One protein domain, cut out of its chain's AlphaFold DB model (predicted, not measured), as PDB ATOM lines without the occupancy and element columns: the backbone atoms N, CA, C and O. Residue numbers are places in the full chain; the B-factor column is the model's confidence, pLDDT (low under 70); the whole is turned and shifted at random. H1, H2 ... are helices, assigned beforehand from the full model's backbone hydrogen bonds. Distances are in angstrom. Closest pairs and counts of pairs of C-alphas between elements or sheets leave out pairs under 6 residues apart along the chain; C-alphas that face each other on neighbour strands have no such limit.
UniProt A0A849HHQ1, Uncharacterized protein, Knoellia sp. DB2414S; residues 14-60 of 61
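What this domain is: This is residues 14 to 60 of the 61 residues of an uncharacterized protein of Knoellia sp. DB2414S (UniProt A0A849HHQ1). What is the shape? Short helix H2 folds back on residues 22 to 29 of long helix H1, and residues 49 to 60, with small helix H3, stick out. What makes it up? The printed part has 47 residues with three named helices, H1, H2, H3 in chain order, and no named strand: all helix. It is loose, radius of gyration of the C-alphas 13.1 A, and flat, spanning 40 by 27 by 10 A.

Where its parts are: Where is H1? H1, residues 14 to 32, begins at C-alpha 14 (79.627, 50.543, 90.834) and is 27.2 A long. And the others? H2 is residues 39 to 46; H3, residues 53 to 58, ends at C-alpha 58 (94.063, 33.534, 105.269).

How they stand to each other: How do H1 and H2 meet? They touch, closest C-alphas Leu 26 and Val 45, 6.2 A, and run opposite ways at a steep tilt of 45 degrees. And H3? It is apart from both. Backbones? Every O i to N i+4 pair is within hydrogen-bond range in H1, H2 and H3.

The domain as a whole: How far? The farthest C-alphas, Glu 34 and Lys 60, are 40.5 A apart. Cuts? The printed part has no cut; both links are short. Confidence? Residues 50 to 60 are under 70.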
ATOM      1  N   ASN A  14      80.130  50.820  89.483       73.50
ATOM      2  CA  ASN A  14      79.627  50.543  90.834       73.50
ATOM      3  C   ASN A  14      80.721  50.534  91.916       73.50
ATOM      4  O   ASN A  14      80.498  51.031  93.015       73.50
ATOM      5  N   ALA A  15      81.894  49.961  91.624       78.75
ATOM      6  CA  ALA A  15      83.028  49.965  92.550       78.75
ATOM      7  C   ALA A  15      83.603  51.382  92.700       78.75
ATOM      8  O   ALA A  15      83.865  51.825  93.815       78.75
ATOM      9  N   LEU A  16      83.708  52.112  91.583       84.81
ATOM     10  CA  LEU A  16      84.101  53.518  91.563       84.81
ATOM     11  C   LEU A  16      83.134  54.378  92.380       84.81
ATOM     12  O   LEU A  16      83.562  55.237  93.144       84.81
ATOM     13  N   GLN A  17      81.828  54.153  92.223       84.56
ATOM     14  CA  GLN A  17      80.825  54.901  92.968       84.56
ATOM     15  C   GLN A  17      80.943  54.663  94.479       84.56
ATOM     16  O   GLN A  17      80.904  55.633  95.234       84.56
ATOM     17  N   GLY A  18      81.168  53.417  94.906       86.75
ATOM     18  CA  GLY A  18      81.425  53.109  96.314       86.75
ATOM     19  C   GLY A  18      82.655  53.839  96.865       86.75
ATOM     20  O   GLY A  18      82.601  54.391  97.960       86.75
ATOM     21  N   GLU A  19      83.738  53.920  96.090       87.50
ATOM     22  CA  GLU A  19      84.940  54.661  96.493       87.50
ATOM     23  C   GLU A  19      84.688  56.177  96.587       87.50
ATOM     24  O   GLU A  19      85.137  56.822  97.534       87.50
ATOM     25  N   ILE A  20      83.931  56.759  95.649       89.81
ATOM     26  CA  ILE A  20      83.570  58.186  95.679       89.81
ATOM     27  C   ILE A  20      82.728  58.516  96.916       89.81
ATOM     28  O   ILE A  20      82.972  59.539  97.561       89.81
ATOM     29  N   GLU A  21      81.744  57.676  97.238       92.31
ATOM     30  CA  GLU A  21      80.895  57.845  98.422       92.31
ATOM     31  C   GLU A  21      81.742  57.786  99.701       92.31
ATOM     32  O   GLU A  21      81.694  58.720 100.505       92.31
ATOM     33  N   LEU A  22      82.618  56.784  99.813       92.62
ATOM     34  CA  LEU A  22      83.522  56.607 100.951       92.62
ATOM     35  C   LEU A  22      84.488  57.792 101.143       92.62
ATOM     36  O   LEU A  22      84.643  58.315 102.247       92.62
ATOM     37  N   VAL A  23      85.116  58.272 100.063       94.00
ATOM     38  CA  VAL A  23      85.995  59.457 100.116       94.00
ATOM     39  C   VAL A  23      85.199  60.710 100.487       94.00
ATOM     40  O   VAL A  23      85.698  61.567 101.220       94.00
ATOM     41  N   GLY A  24      83.959  60.825 100.007       93.06
ATOM     42  CA  GLY A  24      83.052  61.906 100.377       93.06
ATOM     43  C   GLY A  24      82.780  61.944 101.880       93.06
ATOM     44  O   GLY A  24      82.907  63.005 102.497       93.06
ATOM     45  N   GLU A  25      82.468  60.794 102.477       94.00
ATOM     46  CA  GLU A  25      82.255  60.654 103.923       94.00
ATOM     47  C   GLU A  25      83.504  61.053 104.724       94.00
ATOM     48  O   GLU A  25      83.405  61.847 105.666       94.00
ATOM     49  N   LEU A  26      84.690  60.617 104.286       94.44
ATOM     50  CA  LEU A  26      85.961  60.986 104.912       94.44
ATOM     51  C   LEU A  26      86.229  62.496 104.869       94.44
ATOM     52  O   LEU A  26      86.634  63.091 105.871       94.44
ATOM     53  N   VAL A  27      85.975  63.148 103.730       95.06
ATOM     54  CA  VAL A  27      86.148  64.603 103.598       95.06
ATOM     55  C   VAL A  27      85.175  65.360 104.500       95.06
ATOM     56  O   VAL A  27      85.567  66.360 105.110       95.06
ATOM     57  N   VAL A  28      83.924  64.904 104.608       95.88
ATOM     58  CA  VAL A  28      82.933  65.507 105.510       95.88
ATOM     59  C   VAL A  28      83.385  65.383 106.965       95.88
ATOM     60  O   VAL A  28      83.389  66.392 107.673       95.88
ATOM     61  N   ALA A  29      83.825  64.197 107.391       93.75
ATOM     62  CA  ALA A  29      84.326  63.962 108.745       93.75
ATOM     63  C   ALA A  29      85.533  64.859 109.068       93.75
ATOM     64  O   ALA A  29      85.548  65.550 110.088       93.75
ATOM     65  N   ALA A  30      86.504  64.934 108.154       93.69
ATOM     66  CA  ALA A  30      87.677  65.787 108.316       93.69
ATOM     67  C   ALA A  30      87.314  67.281 108.361       93.69
ATOM     68  O   ALA A  30      87.885  68.030 109.148       93.69
ATOM     69  N   SER A  31      86.347  67.718 107.549       94.75
ATOM     70  CA  SER A  31      85.920  69.127 107.487       94.75
ATOM     71  C   SER A  31      85.095  69.557 108.701       94.75
ATOM     72  O   SER A  31      85.059  70.743 109.028       94.75
ATOM     73  N   ALA A  32      84.413  68.614 109.352       94.50
ATOM     74  CA  ALA A  32      83.674  68.853 110.588       94.50
ATOM     75  C   ALA A  32      84.581  68.855 111.831       94.50
ATOM     76  O   ALA A  32      84.169  69.337 112.886       94.50
ATOM     77  N   SER A  33      85.803  68.330 111.714       93.75
ATOM     78  CA  SER A  33      86.769  68.287 112.803       93.75
ATOM     79  C   SER A  33      87.566  69.591 112.908       93.75
ATOM     80  O   SER A  33      88.051  70.142 111.923       93.75
ATOM     81  N   GLU A  34      87.770  70.068 114.135       93.75
ATOM     82  CA  GLU A  34      88.620  71.235 114.417       93.75
ATOM     83  C   GLU A  34      90.126  70.916 114.322       93.75
ATOM     84  O   GLU A  34      90.971  71.814 114.373       93.75
ATOM     85  N   ARG A  35      90.474  69.629 114.199       95.62
ATOM     86  CA  ARG A  35      91.844  69.104 114.160       95.62
ATOM     87  C   ARG A  35      91.977  67.997 113.103       95.62
ATOM     88  O   ARG A  35      90.967  67.408 112.724       95.62
ATOM     89  N   PRO A  36      93.198  67.653 112.658       94.75
ATOM     90  CA  PRO A  36      93.398  66.449 111.856       94.75
ATOM     91  C   PRO A  36      92.843  65.209 112.570       94.75
ATOM     92  O   PRO A  36      93.040  65.077 113.784       94.75
ATOM     93  N   LEU A  37      92.162  64.342 111.815       93.88
ATOM     94  CA  LEU A  37      91.686  63.047 112.302       93.88
ATOM     95  C   LEU A  37      92.880  62.166 112.700       93.88
ATOM     96  O   LEU A  37      93.948  62.257 112.086       93.88
ATOM     97  N   THR A  38      92.714  61.352 113.738       95.62
ATOM     98  CA  THR A  38      93.667  60.292 114.096       95.62
ATOM     99  C   THR A  38      93.463  59.076 113.211       95.62
ATOM    100  O   THR A  38      92.423  58.935 112.571       95.62
ATOM    101  N   ASP A  39      94.449  58.185 113.197       93.06
ATOM    102  CA  ASP A  39      94.375  56.949 112.422       93.06
ATOM    103  C   ASP A  39      93.156  56.113 112.846       93.06
ATOM    104  O   ASP A  39      92.422  55.645 111.985       93.06
ATOM    105  N   GLU A  40      92.834  56.047 114.147       92.62
ATOM    106  CA  GLU A  40      91.621  55.353 114.607       92.62
ATOM    107  C   GLU A  40      90.317  56.013 114.122       92.62
ATOM    108  O   GLU A  40      89.361  55.314 113.794       92.62
ATOM    109  N   GLU A  41      90.263  57.348 114.068       93.69
ATOM    110  CA  GLU A  41      89.092  58.087 113.570       93.69
ATOM    111  C   GLU A  41      88.929  57.896 112.050       93.69
ATOM    112  O   GLU A  41      87.810  57.850 111.542       93.69
ATOM    113  N   ILE A  42      90.040  57.771 111.318       94.19
ATOM    114  CA  ILE A  42      90.041  57.464 109.885       94.19
ATOM    115  C   ILE A  42      89.574  56.025 109.656       94.19
ATOM    116  O   ILE A  42      88.693  55.813 108.825       94.19
ATOM    117  N   ASP A  43      90.113  55.061 110.402       93.25
ATOM    118  CA  ASP A  43      89.732  53.649 110.305       93.25
ATOM    119  C   ASP A  43      88.237  53.450 110.582       93.25
ATOM    120  O   ASP A  43      87.573  52.707 109.861       93.25
ATOM    121  N   GLU A  44      87.680  54.162 111.567       91.88
ATOM    122  CA  GLU A  44      86.244  54.133 111.862       91.88
ATOM    123  C   GLU A  44      85.403  54.629 110.676       91.88
ATOM    124  O   GLU A  44      84.438  53.966 110.290       91.88
ATOM    125  N   VAL A  45      85.780  55.754 110.058       92.88
ATOM    126  CA  VAL A  45      85.071  56.304 108.887       92.88
ATOM    127  C   VAL A  45      85.227  55.405 107.661       92.88
ATOM    128  O   VAL A  45      84.291  55.252 106.881       92.88
ATOM    129  N   LEU A  46      86.393  54.783 107.499       91.81
ATOM    130  CA  LEU A  46      86.649  53.829 106.424       91.81
ATOM    131  C   LEU A  46      86.018  52.450 106.678       91.81
ATOM    132  O   LEU A  46      86.038  51.601 105.787       91.81
ATOM    133  N   GLY A  47      85.467  52.214 107.873       89.44
ATOM    134  CA  GLY A  47      84.913  50.923 108.275       89.44
ATOM    135  C   GLY A  47      85.965  49.819 108.417       89.44
ATOM    136  O   GLY A  47      85.612  48.640 108.380       89.44
ATOM    137  N   VAL A  48      87.243  50.179 108.572       88.88
ATOM    138  CA  VAL A  48      88.353  49.233 108.721       88.88
ATOM    139  C   VAL A  48      88.274  48.615 110.113       88.88
ATOM    140  O   VAL A  48      88.626  49.223 111.125       88.88
ATOM    141  N   SER A  49      87.803  47.374 110.175       75.31
ATOM    142  CA  SER A  49      87.842  46.592 111.404       75.31
ATOM    143  C   SER A  49      89.163  45.831 111.441       75.31
ATOM    144  O   SER A  49      89.517  45.144 110.489       75.31
ATOM    145  N   HIS A  50      89.888  45.866 112.563       66.38
ATOM    146  CA  HIS A  50      91.134  45.095 112.741       66.38
ATOM    147  C   HIS A  50      90.938  43.562 112.617       66.38
ATOM    148  O   HIS A  50      91.898  42.792 112.664       66.38
ATOM    149  N   ASP A  51      89.696  43.103 112.463       60.03
ATOM    150  CA  ASP A  51      89.350  41.719 112.157       60.03
ATOM    151  C   ASP A  51      89.521  41.366 110.663       60.03
ATOM    152  O   ASP A  51      89.812  40.205 110.358       60.03
ATOM    153  N   ASP A  52      89.460  42.341 109.744       55.19
ATOM    154  CA  ASP A  52      89.615  42.135 108.291       55.19
ATOM    155  C   ASP A  52      91.052  41.739 107.896       55.19
ATOM    156  O   ASP A  52      91.277  41.034 106.904       55.19
ATOM    157  N   GLU A  53      92.052  42.073 108.724       54.97
ATOM    158  CA  GLU A  53      93.440  41.633 108.521       54.97
ATOM    159  C   GLU A  53      93.597  40.099 108.587       54.97
ATOM    160  O   GLU A  53      94.524  39.534 107.992       54.97
ATOM    161  N   ARG A  54      92.681  39.387 109.266       53.31
ATOM    162  CA  ARG A  54      92.707  37.913 109.326       53.31
ATOM    163  C   ARG A  54      92.212  37.261 108.037       53.31
ATOM    164  O   ARG A  54      92.675  36.164 107.718       53.31
ATOM    165  N   GLU A  55      91.322  37.911 107.292       50.16
ATOM    166  CA  GLU A  55      90.784  37.382 106.032       50.16
ATOM    167  C   GLU A  55      91.789  37.565 104.881       50.16
ATOM    168  O   GLU A  55      92.042  36.627 104.118       50.16
ATOM    169  N   GLY A  56      92.499  38.700 104.849       48.06
ATOM    170  CA  GLY A  56      93.623  38.924 103.928       48.06
ATOM    171  C   GLY A  56      94.836  38.017 104.191       48.06
ATOM    172  O   GLY A  56      95.505  37.577 103.251       48.06
ATOM    173  N   ALA A  57      95.106  37.674 105.458       52.69
ATOM    174  CA  ALA A  57      96.168  36.732 105.822       52.69
ATOM    175  C   ALA A  57      95.812  35.267 105.498       52.69
ATOM    176  O   ALA A  57      96.694  34.499 105.107       52.69
ATOM    177  N   ALA A  58      94.536  34.878 105.612       50.06
ATOM    178  CA  ALA A  58      94.063  33.534 105.269       50.06
ATOM    179  C   ALA A  58      94.040  33.276 103.751       50.06
ATOM    180  O   ALA A  58      94.270  32.147 103.325       50.06
ATOM    181  N   ALA A  59      93.843  34.310 102.927       53.25
ATOM    182  CA  ALA A  59      93.914  34.205 101.466       53.25
ATOM    183  C   ALA A  59      95.352  34.033 100.915       53.25
ATOM    184  O   ALA A  59      95.528  33.793  99.719       53.25
ATOM    185  N   LYS A  60      96.382  34.149 101.768       48.06
ATOM    186  CA  LYS A  60      97.807  34.036 101.403       48.06
ATOM    187  C   LYS A  60      98.479  32.736 101.889       48.06
ATOM    188  O   LYS A  60      99.694  32.604 101.719       48.06
TER     189      LYS A  60